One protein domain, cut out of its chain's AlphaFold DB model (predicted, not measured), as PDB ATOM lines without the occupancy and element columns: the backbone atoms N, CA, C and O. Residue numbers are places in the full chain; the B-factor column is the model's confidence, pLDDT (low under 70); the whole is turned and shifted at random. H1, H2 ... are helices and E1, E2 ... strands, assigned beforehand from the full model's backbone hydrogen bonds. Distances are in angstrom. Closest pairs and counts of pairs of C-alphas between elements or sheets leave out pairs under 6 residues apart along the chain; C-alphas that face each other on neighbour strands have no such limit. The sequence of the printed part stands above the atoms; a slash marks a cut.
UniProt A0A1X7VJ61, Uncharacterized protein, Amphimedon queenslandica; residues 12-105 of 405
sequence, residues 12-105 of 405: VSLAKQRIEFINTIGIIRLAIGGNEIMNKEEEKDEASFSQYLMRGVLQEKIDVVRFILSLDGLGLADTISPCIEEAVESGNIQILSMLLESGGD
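Overview. This is residues 12 to 105 of the 405 residues of an uncharacterized protein of Amphimedon queenslandica (UniProt A0A1X7VJ61). Two helical hairpins, H2 with H3 and H4 with H5, pack on each other as a block of four nearly aligned helices. H1 slants away from the H2 and H3 side, its residues 12 to 18 sticking out, and a small two-strand hairpin, E1 and E2, lies toward the far end of the longest axis. The printed part has 94 residues, in the order H1 E1 E2 H2 H3 H4 H5, with an antiparallel sheet of order E1 - E2; the class is mostly helix. It is compact, with a radius of gyration of the C-alphas of 14.1 A and spans of 41 by 29 by 24 A.

Arrangement. Look first at E1, residues 29 to 32, and E2, residues 35 to 39: N 30 and O 38 are 2.9 A apart, within hydrogen-bond range. H1, residues 12 to 24, only just touches H2, residues 49 to 58, with residue 24 alone and 3 pairs of C-alphas within 8 A; the closest C-alphas, of Thr 24 and Tyr 52, are 6.6 A apart. H2 touches H3, residues 62 to 69, at a shallow tilt of 25 degrees, opposite ways, closest at C-alphas 56 and 65, 5.6 A. H2 touches H4, residues 77 to 90, at 7 degrees, the same way, closest at C-alphas 50 and 79, 5.8 A. H4 touches H5, residues 93 to 101, opposite ways at 22 degrees, closest at C-alphas 87 and 96, 5.5 A. Every O i to N i+4 pair is within hydrogen-bond range in H1, H2, H3 and H5; in H4 8 of 10 are.

Along the chain. Find C-alpha 12 at (60.823, -41.146, -41.899); H1 runs 18.0 A from there. H4 runs 20.8 A from C-alpha 77 at (38.430, -43.904, -12.847), and H5 ends at C-alpha 101, (43.677, -32.033, -13.866).

Size, cuts and confidence. The C-alphas farthest apart, of Gly 34 and Glu 89, are 42.8 A apart. The printed part has no cut and no long link. Look for pLDDT under 70 at residues 12 to 15, 19 and 21 to 47.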
ATOM      1  N   VAL A  12      60.703 -39.779 -42.422       68.44
ATOM      2  CA  VAL A  12      60.823 -41.146 -41.899       68.44
ATOM      3  C   VAL A  12      60.883 -41.147 -40.372       68.44
ATOM      4  O   VAL A  12      60.253 -42.004 -39.752       68.44
ATOM      5  N   SER A  13      61.594 -40.204 -39.743       65.75
ATOM      6  CA  SER A  13      61.617 -40.111 -38.277       65.75
ATOM      7  C   SER A  13      60.243 -39.733 -37.717       65.75
ATOM      8  O   SER A  13      59.782 -40.370 -36.770       65.75
ATOM      9  N   LEU A  14      59.540 -38.793 -38.358       67.94
ATOM     10  CA  LEU A  14      58.182 -38.394 -37.990       67.94
ATOM     11  C   LEU A  14      57.185 -39.554 -38.148       67.94
ATOM     12  O   LEU A  14      56.340 -39.777 -37.282       67.94
ATOM     13  N   ALA A  15      57.295 -40.323 -39.234       66.12
ATOM     14  CA  ALA A  15      56.470 -41.506 -39.458       66.12
ATOM     15  C   ALA A  15      56.743 -42.590 -38.404       66.12
ATOM     16  O   ALA A  15      55.800 -43.158 -37.861       66.12
ATOM     17  N   LYS A  16      58.015 -42.830 -38.054       70.06
ATOM     18  CA  LYS A  16      58.392 -43.754 -36.972       70.06
ATOM     19  C   LYS A  16      57.841 -43.307 -35.620       70.06
ATOM     20  O   LYS A  16      57.248 -44.133 -34.940       70.06
ATOM     21  N   GLN A  17      57.952 -42.022 -35.271       72.38
ATOM     22  CA  GLN A  17      57.368 -41.470 -34.040       72.38
ATOM     23  C   GLN A  17      55.849 -41.646 -33.993       72.38
ATOM     24  O   GLN A  17      55.307 -42.037 -32.965       72.38
ATOM     25  N   ARG A  18      55.151 -41.404 -35.110       70.88
ATOM     26  CA  ARG A  18      53.697 -41.606 -35.192       70.88
ATOM     27  C   ARG A  18      53.302 -43.076 -35.088       70.88
ATOM     28  O   ARG A  18      52.314 -43.379 -34.432       70.88
ATOM     29  N   ILE A  19      54.060 -43.982 -35.705       68.75
ATOM     30  CA  ILE A  19      53.834 -45.429 -35.588       68.75
ATOM     31  C   ILE A  19      54.124 -45.907 -34.160       68.75
ATOM     32  O   ILE A  19      53.361 -46.706 -33.630       68.75
ATOM     33  N   GLU A  20      55.192 -45.420 -33.527       70.06
ATOM     34  CA  GLU A  20      55.506 -45.709 -32.124       70.06
ATOM     35  C   GLU A  20      54.369 -45.230 -31.218       70.06
ATOM     36  O   GLU A  20      53.835 -46.035 -30.468       70.06
ATOM     37  N   PHE A  21      53.921 -43.981 -31.378       69.44
ATOM     38  CA  PHE A  21      52.770 -43.427 -30.665       69.44
ATOM     39  C   PHE A  21      51.523 -44.302 -30.820       69.44
ATOM     40  O   PHE A  21      50.956 -44.716 -29.815       69.44
ATOM     41  N   ILE A  22      51.153 -44.638 -32.064       69.00
ATOM     42  CA  ILE A  22      50.007 -45.498 -32.398       69.00
ATOM     43  C   ILE A  22      50.119 -46.878 -31.731       69.00
ATOM     44  O   ILE A  22      49.137 -47.367 -31.173       69.00
ATOM     45  N   ASN A  23      51.307 -47.486 -31.739       66.69
ATOM     46  CA  ASN A  23      51.541 -48.766 -31.071       66.69
ATOM     47  C   ASN A  23      51.457 -48.641 -29.541       66.69
ATOM     48  O   ASN A  23      50.990 -49.568 -28.887       66.69
ATOM     49  N   THR A  24      51.897 -47.523 -28.957       65.50
ATOM     50  CA  THR A  24      51.871 -47.313 -27.500       65.50
ATOM     51  C   THR A  24      50.456 -47.082 -26.966       65.50
ATOM     52  O   THR A  24      50.156 -47.565 -25.879       65.50
ATOM     53  N   ILE A  25      49.572 -46.421 -27.726       67.56
ATOM     54  CA  ILE A  25      48.119 -46.350 -27.438       67.56
ATOM     55  C   ILE A  25      47.346 -47.585 -27.929       67.56
ATOM     56  O   ILE A  25      46.120 -47.595 -27.879       67.56
ATOM     57  N   GLY A  26      48.075 -48.565 -28.476       61.34
ATOM     58  CA  GLY A  26      47.615 -49.792 -29.123       61.34
ATOM     59  C   GLY A  26      46.374 -49.670 -29.990       61.34
ATOM     60  O   GLY A  26      45.483 -50.519 -29.983       61.34
ATOM     61  N   ILE A  27      46.380 -48.654 -30.850       63.31
ATOM     62  CA  ILE A  27      45.541 -48.675 -32.043       63.31
ATOM     63  C   ILE A  27      46.099 -49.776 -32.956       63.31
ATOM     64  O   ILE A  27      47.028 -49.568 -33.736       63.31
ATOM     65  N   ILE A  28      45.530 -50.973 -32.831       59.78
ATOM     66  CA  ILE A  28      45.830 -52.130 -33.686       59.78
ATOM     67  C   ILE A  28      45.166 -52.010 -35.060       59.78
ATOM     68  O   ILE A  28      45.643 -52.607 -36.025       59.78
ATOM     69  N   ARG A  29      44.103 -51.197 -35.163       60.28
ATOM     70  CA  ARG A  29      43.376 -50.933 -36.406       60.28
ATOM     71  C   ARG A  29      43.097 -49.443 -36.590       60.28
ATOM     72  O   ARG A  29      42.422 -48.833 -35.768       60.28
ATOM     73  N   LEU A  30      43.595 -48.852 -37.673       61.00
ATOM     74  CA  LEU A  30      43.381 -47.441 -38.019       61.00
ATOM     75  C   LEU A  30      42.827 -47.359 -39.436       61.00
ATOM     76  O   LEU A  30      43.466 -47.865 -40.354       61.00
ATOM     77  N   ALA A  31      41.696 -46.683 -39.634       51.53
ATOM     78  CA  ALA A  31      41.145 -46.411 -40.959       51.53
ATOM     79  C   ALA A  31      40.791 -44.927 -41.118       51.53
ATOM     80  O   ALA A  31      40.217 -44.323 -40.212       51.53
ATOM     81  N   ILE A  32      41.111 -44.332 -42.271       48.12
ATOM     82  CA  ILE A  32      40.715 -42.957 -42.619       48.12
ATOM     83  C   ILE A  32      39.901 -43.010 -43.910       48.12
ATOM     84  O   ILE A  32      40.365 -43.525 -44.926       48.12
ATOM     85  N   GLY A  33      38.671 -42.488 -43.870       43.22
ATOM     86  CA  GLY A  33      37.777 -42.473 -45.034       43.22
ATOM     87  C   GLY A  33      37.398 -43.868 -45.545       43.22
ATOM     88  O   GLY A  33      37.207 -44.038 -46.743       43.22
ATOM     89  N   GLY A  34      37.344 -44.869 -44.657       48.50
ATOM     90  CA  GLY A  34      37.052 -46.265 -45.012       48.50
ATOM     91  C   GLY A  34      38.255 -47.077 -45.507       48.50
ATOM     92  O   GLY A  34      38.119 -48.281 -45.700       48.50
ATOM     93  N   ASN A  35      39.431 -46.461 -45.660       42.06
ATOM     94  CA  ASN A  35      40.660 -47.166 -46.024       42.06
ATOM     95  C   ASN A  35      41.448 -47.544 -44.769       42.06
ATOM     96  O   ASN A  35      41.861 -46.656 -44.018       42.06
ATOM     97  N   GLU A  36      41.674 -48.840 -44.556       57.16
ATOM     98  CA  GLU A  36      42.543 -49.347 -43.489       57.16
ATOM     99  C   GLU A  36      44.006 -48.964 -43.752       57.16
ATOM    100  O   GLU A  36      44.597 -49.319 -44.767       57.16
ATOM    101  N   ILE A  37      44.581 -48.209 -42.820       57.41
ATOM    102  CA  ILE A  37      45.967 -47.727 -42.810       57.41
ATOM    103  C   ILE A  37      46.848 -48.632 -41.945       57.41
ATOM    104  O   ILE A  37      48.044 -48.768 -42.194       57.41
ATOM    105  N   MET A  38      46.269 -49.244 -40.913       55.19
ATOM    106  CA  MET A  38      46.959 -50.162 -40.014       55.19
ATOM    107  C   MET A  38      45.992 -51.258 -39.588       55.19
ATOM    108  O   MET A  38      44.849 -50.947 -39.260       55.19
ATOM    109  N   ASN A  39      46.448 -52.508 -39.607       62.09
ATOM    110  CA  ASN A  39      45.723 -53.667 -39.099       62.09
ATOM    111  C   ASN A  39      46.753 -54.702 -38.615       62.09
ATOM    112  O   ASN A  39      47.422 -55.343 -39.426       62.09
ATOM    113  N   LYS A  40      46.965 -54.782 -37.300       58.94
ATOM    114  CA  LYS A  40      47.833 -55.774 -36.658       58.94
ATOM    115  C   LYS A  40      46.944 -56.833 -36.011       58.94
ATOM    116  O   LYS A  40      46.387 -56.593 -34.949       58.94
ATOM    117  N   GLU A  41      46.819 -57.991 -36.653       51.88
ATOM    118  CA  GLU A  41      45.961 -59.105 -36.205       51.88
ATOM    119  C   GLU A  41      46.546 -59.953 -35.054       51.88
ATOM    120  O   GLU A  41      46.090 -61.065 -34.808       51.88
ATOM    121  N   GLU A  42      47.526 -59.460 -34.299       48.88
ATOM    122  CA  GLU A  42      48.153 -60.243 -33.231       48.88
ATOM    123  C   GLU A  42      48.284 -59.439 -31.938       48.88
ATOM    124  O   GLU A  42      49.303 -58.808 -31.690       48.88
ATOM    125  N   GLU A  43      47.247 -59.490 -31.103       46.66
ATOM    126  CA  GLU A  43      47.378 -59.671 -29.653       46.66
ATOM    127  C   GLU A  43      46.011 -60.125 -29.111       46.66
ATOM    128  O   GLU A  43      44.988 -59.482 -29.321       46.66
ATOM    129  N   LYS A  44      45.978 -61.305 -28.479       45.22
ATOM    130  CA  LYS A  44      44.763 -61.951 -27.943       45.22
ATOM    131  C   LYS A  44      44.184 -61.261 -26.704       45.22
ATOM    132  O   LYS A  44      43.134 -61.683 -26.231       45.22
ATOM    133  N   ASP A  45      44.845 -60.224 -26.211       46.31
ATOM    134  CA  ASP A  45      44.358 -59.401 -25.121       46.31
ATOM    135  C   ASP A  45      43.893 -58.078 -25.729       46.31
ATOM    136  O   ASP A  45      44.707 -57.290 -26.205       46.31
ATOM    137  N   GLU A  46      42.579 -57.835 -25.747       52.91
ATOM    138  CA  GLU A  46      42.019 -56.500 -25.982       52.91
ATOM    139  C   GLU A  46      42.511 -55.580 -24.853       52.91
ATOM    140  O   GLU A  46      41.846 -55.394 -23.831       52.91
ATOM    141  N   ALA A  47      43.730 -55.063 -24.987       61.16
ATOM    142  CA  ALA A  47      44.304 -54.157 -24.016       61.16
ATOM    143  C   ALA A  47      43.422 -52.906 -23.948       61.16
ATOM    144  O   ALA A  47      43.210 -52.197 -24.931       61.16
ATOM    145  N   SER A  48      42.833 -52.668 -22.778       76.69
ATOM    146  CA  SER A  48      41.931 -51.541 -22.571       76.69
ATOM    147  C   SER A  48      42.707 -50.221 -22.557       76.69
ATOM    148  O   SER A  48      43.905 -50.186 -22.261       76.69
ATOM    149  N   PHE A  49      42.022 -49.096 -22.793       80.88
ATOM    150  CA  PHE A  49      42.621 -47.761 -22.640       80.88
ATOM    151  C   PHE A  49      43.275 -47.554 -21.264       80.88
ATOM    152  O   PHE A  49      44.263 -46.831 -21.162       80.88
ATOM    153  N   SER A  50      42.796 -48.250 -20.227       84.69
ATOM    154  CA  SER A  50      43.443 -48.314 -18.916       84.69
ATOM    155  C   SER A  50      44.867 -48.875 -18.972       84.69
ATOM    156  O   SER A  50      45.785 -48.307 -18.379       84.69
ATOM    157  N   GLN A  51      45.086 -49.972 -19.701       83.75
ATOM    158  CA  GLN A  51      46.413 -50.573 -19.843       83.75
ATOM    159  C   GLN A  51      47.353 -49.667 -20.641       83.75
ATOM    160  O   GLN A  51      48.518 -49.515 -20.268       83.75
ATOM    161  N   TYR A  52      46.852 -49.016 -21.695       84.94
ATOM    162  CA  TYR A  52      47.648 -48.063 -22.471       84.94
ATOM    163  C   TYR A  52      47.992 -46.803 -21.686       84.94
ATOM    164  O   TYR A  52      49.119 -46.320 -21.793       84.94
ATOM    165  N   LEU A  53      47.069 -46.303 -20.858       89.06
ATOM    166  CA  LEU A  53      47.351 -45.194 -19.953       89.06
ATOM    167  C   LEU A  53      48.475 -45.576 -18.989       89.06
ATOM    168  O   LEU A  53      49.492 -44.890 -18.943       89.06
ATOM    169  N   MET A  54      48.332 -46.709 -18.296       90.69
ATOM    170  CA  MET A  54      49.341 -47.203 -17.358       90.69
ATOM    171  C   MET A  54      50.702 -47.406 -18.040       90.69
ATOM    172  O   MET A  54      51.730 -46.966 -17.532       90.69
ATOM    173  N   ARG A  55      50.729 -48.008 -19.235       88.31
ATOM    174  CA  ARG A  55      51.962 -48.180 -20.018       88.31
ATOM    175  C   ARG A  55      52.573 -46.841 -20.424       88.31
ATOM    176  O   ARG A  55      53.791 -46.696 -20.364       88.31
ATOM    177  N   GLY A  56      51.751 -45.875 -20.831       90.25
ATOM    178  CA  GLY A  56      52.189 -44.520 -21.153       90.25
ATOM    179  C   GLY A  56      52.831 -43.824 -19.954       90.25
ATOM    180  O   GLY A  56      53.864 -43.180 -20.121       90.25
ATOM    181  N   VAL A  57      52.271 -44.012 -18.755       94.44
ATOM    182  CA  VAL A  57      52.820 -43.489 -17.496       94.44
ATOM    183  C   VAL A  57      54.149 -44.160 -17.145       94.44
ATOM    184  O   VAL A  57      55.144 -43.459 -16.998       94.44
ATOM    185  N   LEU A  58      54.198 -45.497 -17.123       91.56
ATOM    186  CA  LEU A  58      55.409 -46.281 -16.828       91.56
ATOM    187  C   LEU A  58      56.571 -45.994 -17.791       91.56
ATOM    188  O   LEU A  58      57.735 -46.123 -17.431       91.56
ATOM    189  N   GLN A  59      56.260 -45.652 -19.043       88.69
ATOM    190  CA  GLN A  59      57.254 -45.323 -20.070       88.69
ATOM    191  C   GLN A  59      57.522 -43.817 -20.192       88.69
ATOM    192  O   GLN A  59      58.236 -43.403 -21.108       88.69
ATOM    193  N   GLU A  60      56.908 -43.001 -19.333       92.00
ATOM    194  CA  GLU A  60      56.993 -41.538 -19.337       92.00
ATOM    195  C   GLU A  60      56.635 -40.890 -20.691       92.00
ATOM    196  O   GLU A  60      57.128 -39.824 -21.073       92.00
ATOM    197  N   LYS A  61      55.739 -41.528 -21.451       88.62
ATOM    198  CA  LYS A  61      55.275 -41.057 -22.761       88.62
ATOM    199  C   LYS A  61      54.168 -40.020 -22.568       88.62
ATOM    200  O   LYS A  61      52.984 -40.310 -22.732       88.62
ATOM    201  N   ILE A  62      54.564 -38.788 -22.247       90.94
ATOM    202  CA  ILE A  62      53.662 -37.658 -21.946       90.94
ATOM    203  C   ILE A  62      52.580 -37.464 -23.015       90.94
ATOM    204  O   ILE A  62      51.418 -37.265 -22.672       90.94
ATOM    205  N   ASP A  63      52.928 -37.545 -24.301       87.56
ATOM    206  CA  ASP A  63      51.957 -37.331 -25.383       87.56
ATOM    207  C   ASP A  63      50.884 -38.425 -25.432       87.56
ATOM    208  O   ASP A  63      49.730 -38.137 -25.742       87.56
ATOM    209  N   VAL A  64      51.246 -39.665 -25.085       86.88
ATOM    210  CA  VAL A  64      50.304 -40.789 -24.980       86.88
ATOM    211  C   VAL A  64      49.339 -40.556 -23.825       86.88
ATOM    212  O   VAL A  64      48.128 -40.636 -24.016       86.88
ATOM    213  N   VAL A  65      49.869 -40.201 -22.652       91.75
ATOM    214  CA  VAL A  65      49.057 -39.890 -21.467       91.75
ATOM    215  C   VAL A  65      48.105 -38.729 -21.760       91.75
ATOM    216  O   VAL A  65      46.905 -38.849 -21.528       91.75
ATOM    217  N   ARG A  66      48.609 -37.635 -22.350       91.88
ATOM    218  CA  ARG A  66      47.803 -36.465 -22.728       91.88
ATOM    219  C   ARG A  66      46.683 -36.837 -23.694       91.88
ATOM    220  O   ARG A  66      45.554 -36.393 -23.516       91.88
ATOM    221  N   PHE A  67      46.995 -37.629 -24.719       87.38
ATOM    222  CA  PHE A  67      46.006 -38.052 -25.701       87.38
ATOM    223  C   PHE A  67      44.907 -38.896 -25.056       87.38
ATOM    224  O   PHE A  67      43.735 -38.577 -25.226       87.38
ATOM    225  N   ILE A  68      45.266 -39.913 -24.269       87.56
ATOM    226  CA  ILE A  68      44.276 -40.779 -23.617       87.56
ATOM    227  C   ILE A  68      43.391 -39.983 -22.646       87.56
ATOM    228  O   ILE A  68      42.177 -40.140 -22.682       87.56
ATOM    229  N   LEU A  69      43.967 -39.090 -21.834       89.56
ATOM    230  CA  LEU A  69      43.202 -38.262 -20.891       89.56
ATOM    231  C   LEU A  69      42.320 -37.203 -21.574       89.56
ATOM    232  O   LEU A  69      41.396 -36.698 -20.947       89.56
ATOM    233  N   SER A  70      42.582 -36.870 -22.844       88.56
ATOM    234  CA  SER A  70      41.731 -35.958 -23.627       88.56
ATOM    235  C   SER A  70      40.470 -36.616 -24.201       88.56
ATOM    236  O   SER A  70      39.629 -35.921 -24.767       88.56
ATOM    237  N   LEU A  71      40.353 -37.943 -24.099       84.31
ATOM    238  CA  LEU A  71      39.214 -38.699 -24.605       84.31
ATOM    239  C   LEU A  71      38.172 -38.907 -23.499       84.31
ATOM    240  O   LEU A  71      38.455 -39.507 -22.462       84.31
ATOM    241  N   ASP A  72      36.939 -38.472 -23.755       78.69
ATOM    242  CA  ASP A  72      35.819 -38.660 -22.833       78.69
ATOM    243  C   ASP A  72      35.234 -40.082 -22.912       78.69
ATOM    244  O   ASP A  72      35.267 -40.743 -23.951       78.69
ATOM    245  N   GLY A  73      34.634 -40.552 -21.811       74.62
ATOM    246  CA  GLY A  73      33.845 -41.793 -21.793       74.62
ATOM    247  C   GLY A  73      34.646 -43.099 -21.713       74.62
ATOM    248  O   GLY A  73      34.072 -44.169 -21.894       74.62
ATOM    249  N   LEU A  74      35.947 -43.038 -21.410       76.44
ATOM    250  CA  LEU A  74      36.832 -44.211 -21.367       76.44
ATOM    251  C   LEU A  74      36.769 -45.044 -20.072       76.44
ATOM    252  O   LEU A  74      37.410 -46.089 -19.997       76.44
ATOM    253  N   GLY A  75      36.036 -44.601 -19.043       78.12
ATOM    254  CA  GLY A  75      35.904 -45.353 -17.786       78.12
ATOM    255  C   GLY A  75      37.218 -45.523 -17.007       78.12
ATOM    256  O   GLY A  75      37.427 -46.546 -16.366       78.12
ATOM    257  N   LEU A  76      38.116 -44.533 -17.052       83.38
ATOM    258  CA  LEU A  76      39.479 -44.625 -16.498       83.38
ATOM    259  C   LEU A  76      39.576 -44.437 -14.973       83.38
ATOM    260  O   LEU A  76      40.686 -44.429 -14.444       83.38
ATOM    261  N   ALA A  77      38.454 -44.278 -14.265       82.06
ATOM    262  CA  ALA A  77      38.430 -43.904 -12.847       82.06
ATOM    263  C   ALA A  77      39.312 -44.818 -11.974       82.06
ATOM    264  O   ALA A  77      40.160 -44.327 -11.232       82.06
ATOM    265  N   ASP A  78      39.209 -46.137 -12.159       84.75
ATOM    266  CA  ASP A  78      39.980 -47.126 -11.389       84.75
ATOM    267  C   ASP A  78      41.474 -47.168 -11.766       84.75
ATOM    268  O   ASP A  78      42.292 -47.764 -11.067       84.75
ATOM    269  N   THR A  79      41.853 -46.550 -12.888       89.69
ATOM    270  CA  THR A  79      43.227 -46.551 -13.420       89.69
ATOM    271  C   THR A  79      44.000 -45.285 -13.056       89.69
ATOM    272  O   THR A  79      45.228 -45.328 -12.955       89.69
ATOM    273  N   ILE A  80      43.307 -44.162 -12.837       92.12
ATOM    274  CA  ILE A  80      43.943 -42.873 -12.539       92.12
ATOM    275  C   ILE A  80      44.738 -42.945 -11.232       92.12
ATOM    276  O   ILE A  80      45.884 -42.503 -11.213       92.12
ATOM    277  N   SER A  81      44.194 -43.549 -10.172       94.19
ATOM    278  CA  SER A  81      44.882 -43.640  -8.875       94.19
ATOM    279  C   SER A  81      46.203 -44.430  -8.963       94.19
ATOM    280  O   SER A  81      47.243 -43.866  -8.622       94.19
ATOM    281  N   PRO A  82      46.248 -45.655  -9.529       94.19
ATOM    282  CA  PRO A  82      47.516 -46.331  -9.823       94.19
ATOM    283  C   PRO A  82      48.489 -45.512 -10.691       94.19
ATOM    284  O   PRO A  82      49.694 -45.541 -10.461       94.19
ATOM    285  N   CYS A  83      47.986 -44.762 -11.681       95.62
ATOM    286  CA  CYS A  83      48.827 -43.893 -12.509       95.62
ATOM    287  C   CYS A  83      49.417 -42.721 -11.713       95.62
ATOM    288  O   CYS A  83      50.557 -42.329 -11.960       95.62
ATOM    289  N   ILE A  84      48.665 -42.158 -10.759       96.88
ATOM    290  CA  ILE A  84      49.171 -41.129  -9.844       96.88
ATOM    291  C   ILE A  84      50.242 -41.729  -8.936       96.88
ATOM    292  O   ILE A  84      51.277 -41.094  -8.755       96.88
ATOM    293  N   GLU A  85      50.030 -42.938  -8.399       95.62
ATOM    294  CA  GLU A  85      51.029 -43.638  -7.576       95.62
ATOM    295  C   GLU A  85      52.359 -43.760  -8.337       95.62
ATOM    296  O   GLU A  85      53.389 -43.312  -7.838       95.62
ATOM    297  N   GLU A  86      52.325 -44.240  -9.584       96.31
ATOM    298  CA  GLU A  86      53.517 -44.376 -10.432       96.31
ATOM    299  C   GLU A  86      54.158 -43.022 -10.792       96.31
ATOM    300  O   GLU A  86      55.377 -42.857 -10.716       96.31
ATOM    301  N   ALA A  87      53.357 -42.012 -11.147       97.31
ATOM    302  CA  ALA A  87      53.864 -40.672 -11.456       97.31
ATOM    303  C   ALA A  87      54.535 -40.012 -10.239       97.31
ATOM    304  O   ALA A  87      55.519 -39.283 -10.378       97.31
ATOM    305  N   VAL A  88      54.015 -40.276  -9.038       97.69
ATOM    306  CA  VAL A  88      54.607 -39.824  -7.779       97.69
ATOM    307  C   VAL A  88      55.886 -40.593  -7.466       97.69
ATOM    308  O   VAL A  88      56.860 -39.965  -7.066       97.69
ATOM    309  N   GLU A  89      55.917 -41.916  -7.646       95.69
ATOM    310  CA  GLU A  89      57.111 -42.733  -7.378       95.69
ATOM    311  C   GLU A  89      58.273 -42.434  -8.328       95.69
ATOM    312  O   GLU A  89      59.422 -42.421  -7.888       95.69
ATOM    313  N   SER A  90      57.977 -42.161  -9.600       95.38
ATOM    314  CA  SER A  90      58.966 -41.823 -10.634       95.38
ATOM    315  C   SER A  90      59.439 -40.367 -10.595       95.38
ATOM    316  O   SER A  90      60.427 -40.016 -11.238       95.38
ATOM    317  N   GLY A  91      58.751 -39.488  -9.862       96.62
ATOM    318  CA  GLY A  91      59.091 -38.068  -9.839       96.62
ATOM    319  C   GLY A  91      58.530 -37.258 -11.019       96.62
ATOM    320  O   GLY A  91      58.896 -36.088 -11.189       96.62
ATOM    321  N   ASN A  92      57.636 -37.828 -11.837       96.75
ATOM    322  CA  ASN A  92      57.145 -37.194 -13.061       96.75
ATOM    323  C   ASN A  92      56.008 -36.186 -12.799       96.75
ATOM    324  O   ASN A  92      54.813 -36.475 -12.898       96.75
ATOM    325  N   ILE A  93      56.401 -34.940 -12.525       97.19
ATOM    326  CA  ILE A  93      55.480 -33.831 -12.236       97.19
ATOM    327  C   ILE A  93      54.515 -33.498 -13.387       97.19
ATOM    328  O   ILE A  93      53.399 -33.036 -13.136       97.19
ATOM    329  N   GLN A  94      54.917 -33.703 -14.646       97.62
ATOM    330  CA  GLN A  94      54.076 -33.373 -15.802       97.62
ATOM    331  C   GLN A  94      52.915 -34.356 -15.922       97.62
ATOM    332  O   GLN A  94      51.768 -33.936 -16.055       97.62
ATOM    333  N   ILE A  95      53.208 -35.653 -15.806       97.69
ATOM    334  CA  ILE A  95      52.191 -36.706 -15.809       97.69
ATOM    335  C   ILE A  95      51.265 -36.555 -14.605       97.69
ATOM    336  O   ILE A  95      50.049 -36.564 -14.779       97.69
ATOM    337  N   LEU A  96      51.821 -36.316 -13.413       98.31
ATOM    338  CA  LEU A  96      51.021 -36.050 -12.219       98.31
ATOM    339  C   LEU A  96      50.053 -34.876 -12.426       98.31
ATOM    340  O   LEU A  96      48.891 -34.971 -12.051       98.31
ATOM    341  N   SER A  97      50.522 -33.782 -13.036       97.81
ATOM    342  CA  SER A  97      49.676 -32.612 -13.306       97.81
ATOM    343  C   SER A  97      48.485 -32.979 -14.185       97.81
ATOM    344  O   SER A  97      47.360 -32.666 -13.817       97.81
ATOM    345  N   MET A  98      48.721 -33.704 -15.284       96.50
ATOM    346  CA  MET A  98      47.645 -34.132 -16.183       96.50
ATOM    347  C   MET A  98      46.638 -35.048 -15.472       96.50
ATOM    348  O   MET A  98      45.437 -34.860 -15.620       96.50
ATOM    349  N   LEU A  99      47.109 -36.001 -14.661       96.69
ATOM    350  CA  LEU A  99      46.234 -36.928 -13.931       96.69
ATOM    351  C   LEU A  99      45.353 -36.216 -12.892       96.69
ATOM    352  O   LEU A  99      44.172 -36.538 -12.765       96.69
ATOM    353  N   LEU A 100      45.904 -35.235 -12.170       96.50
ATOM    354  CA  LEU A 100      45.149 -34.425 -11.207       96.50
ATOM    355  C   LEU A 100      44.157 -33.481 -11.907       96.50
ATOM    356  O   LEU A 100      43.029 -33.321 -11.446       96.50
ATOM    357  N   GLU A 101      44.546 -32.888 -13.039       94.94
ATOM    358  CA  GLU A 101      43.677 -32.033 -13.866       94.94
ATOM    359  C   GLU A 101      42.486 -32.808 -14.444       94.94
ATOM    360  O   GLU A 101      41.391 -32.258 -14.557       94.94
ATOM    361  N   SER A 102      42.665 -34.101 -14.725       91.31
ATOM    362  CA  SER A 102      41.597 -35.025 -15.125       91.31
ATOM    363  C   SER A 102      40.718 -35.516 -13.963       91.31
ATOM    364  O   SER A 102      39.914 -36.428 -14.152       91.31
ATOM    365  N   GLY A 103      40.841 -34.929 -12.767       90.50
ATOM    366  CA  GLY A 103      39.999 -35.246 -11.610       90.50
ATOM    367  C   GLY A 103      40.489 -36.422 -10.767       90.50
ATOM    368  O   GLY A 103      39.709 -36.981  -9.998       90.50
ATOM    369  N   GLY A 104      41.758 -36.812 -10.901       94.12
ATOM    370  CA  GLY A 104      42.356 -37.819 -10.036       94.12
ATOM    371  C   GLY A 104      42.364 -37.395  -8.569       94.12
ATOM    372  O   GLY A 104      42.696 -36.256  -8.242       94.12
ATOM    373  N   ASP A 105      42.005 -38.325  -7.685       95.56
ATOM    374  CA  ASP A 105      41.998 -38.093  -6.244       95.56
ATOM    375  C   ASP A 105      43.446 -37.959  -5.727       95.56
ATOM    376  O   ASP A 105      44.237 -38.879  -5.909       95.56
TER     377      ASP A 105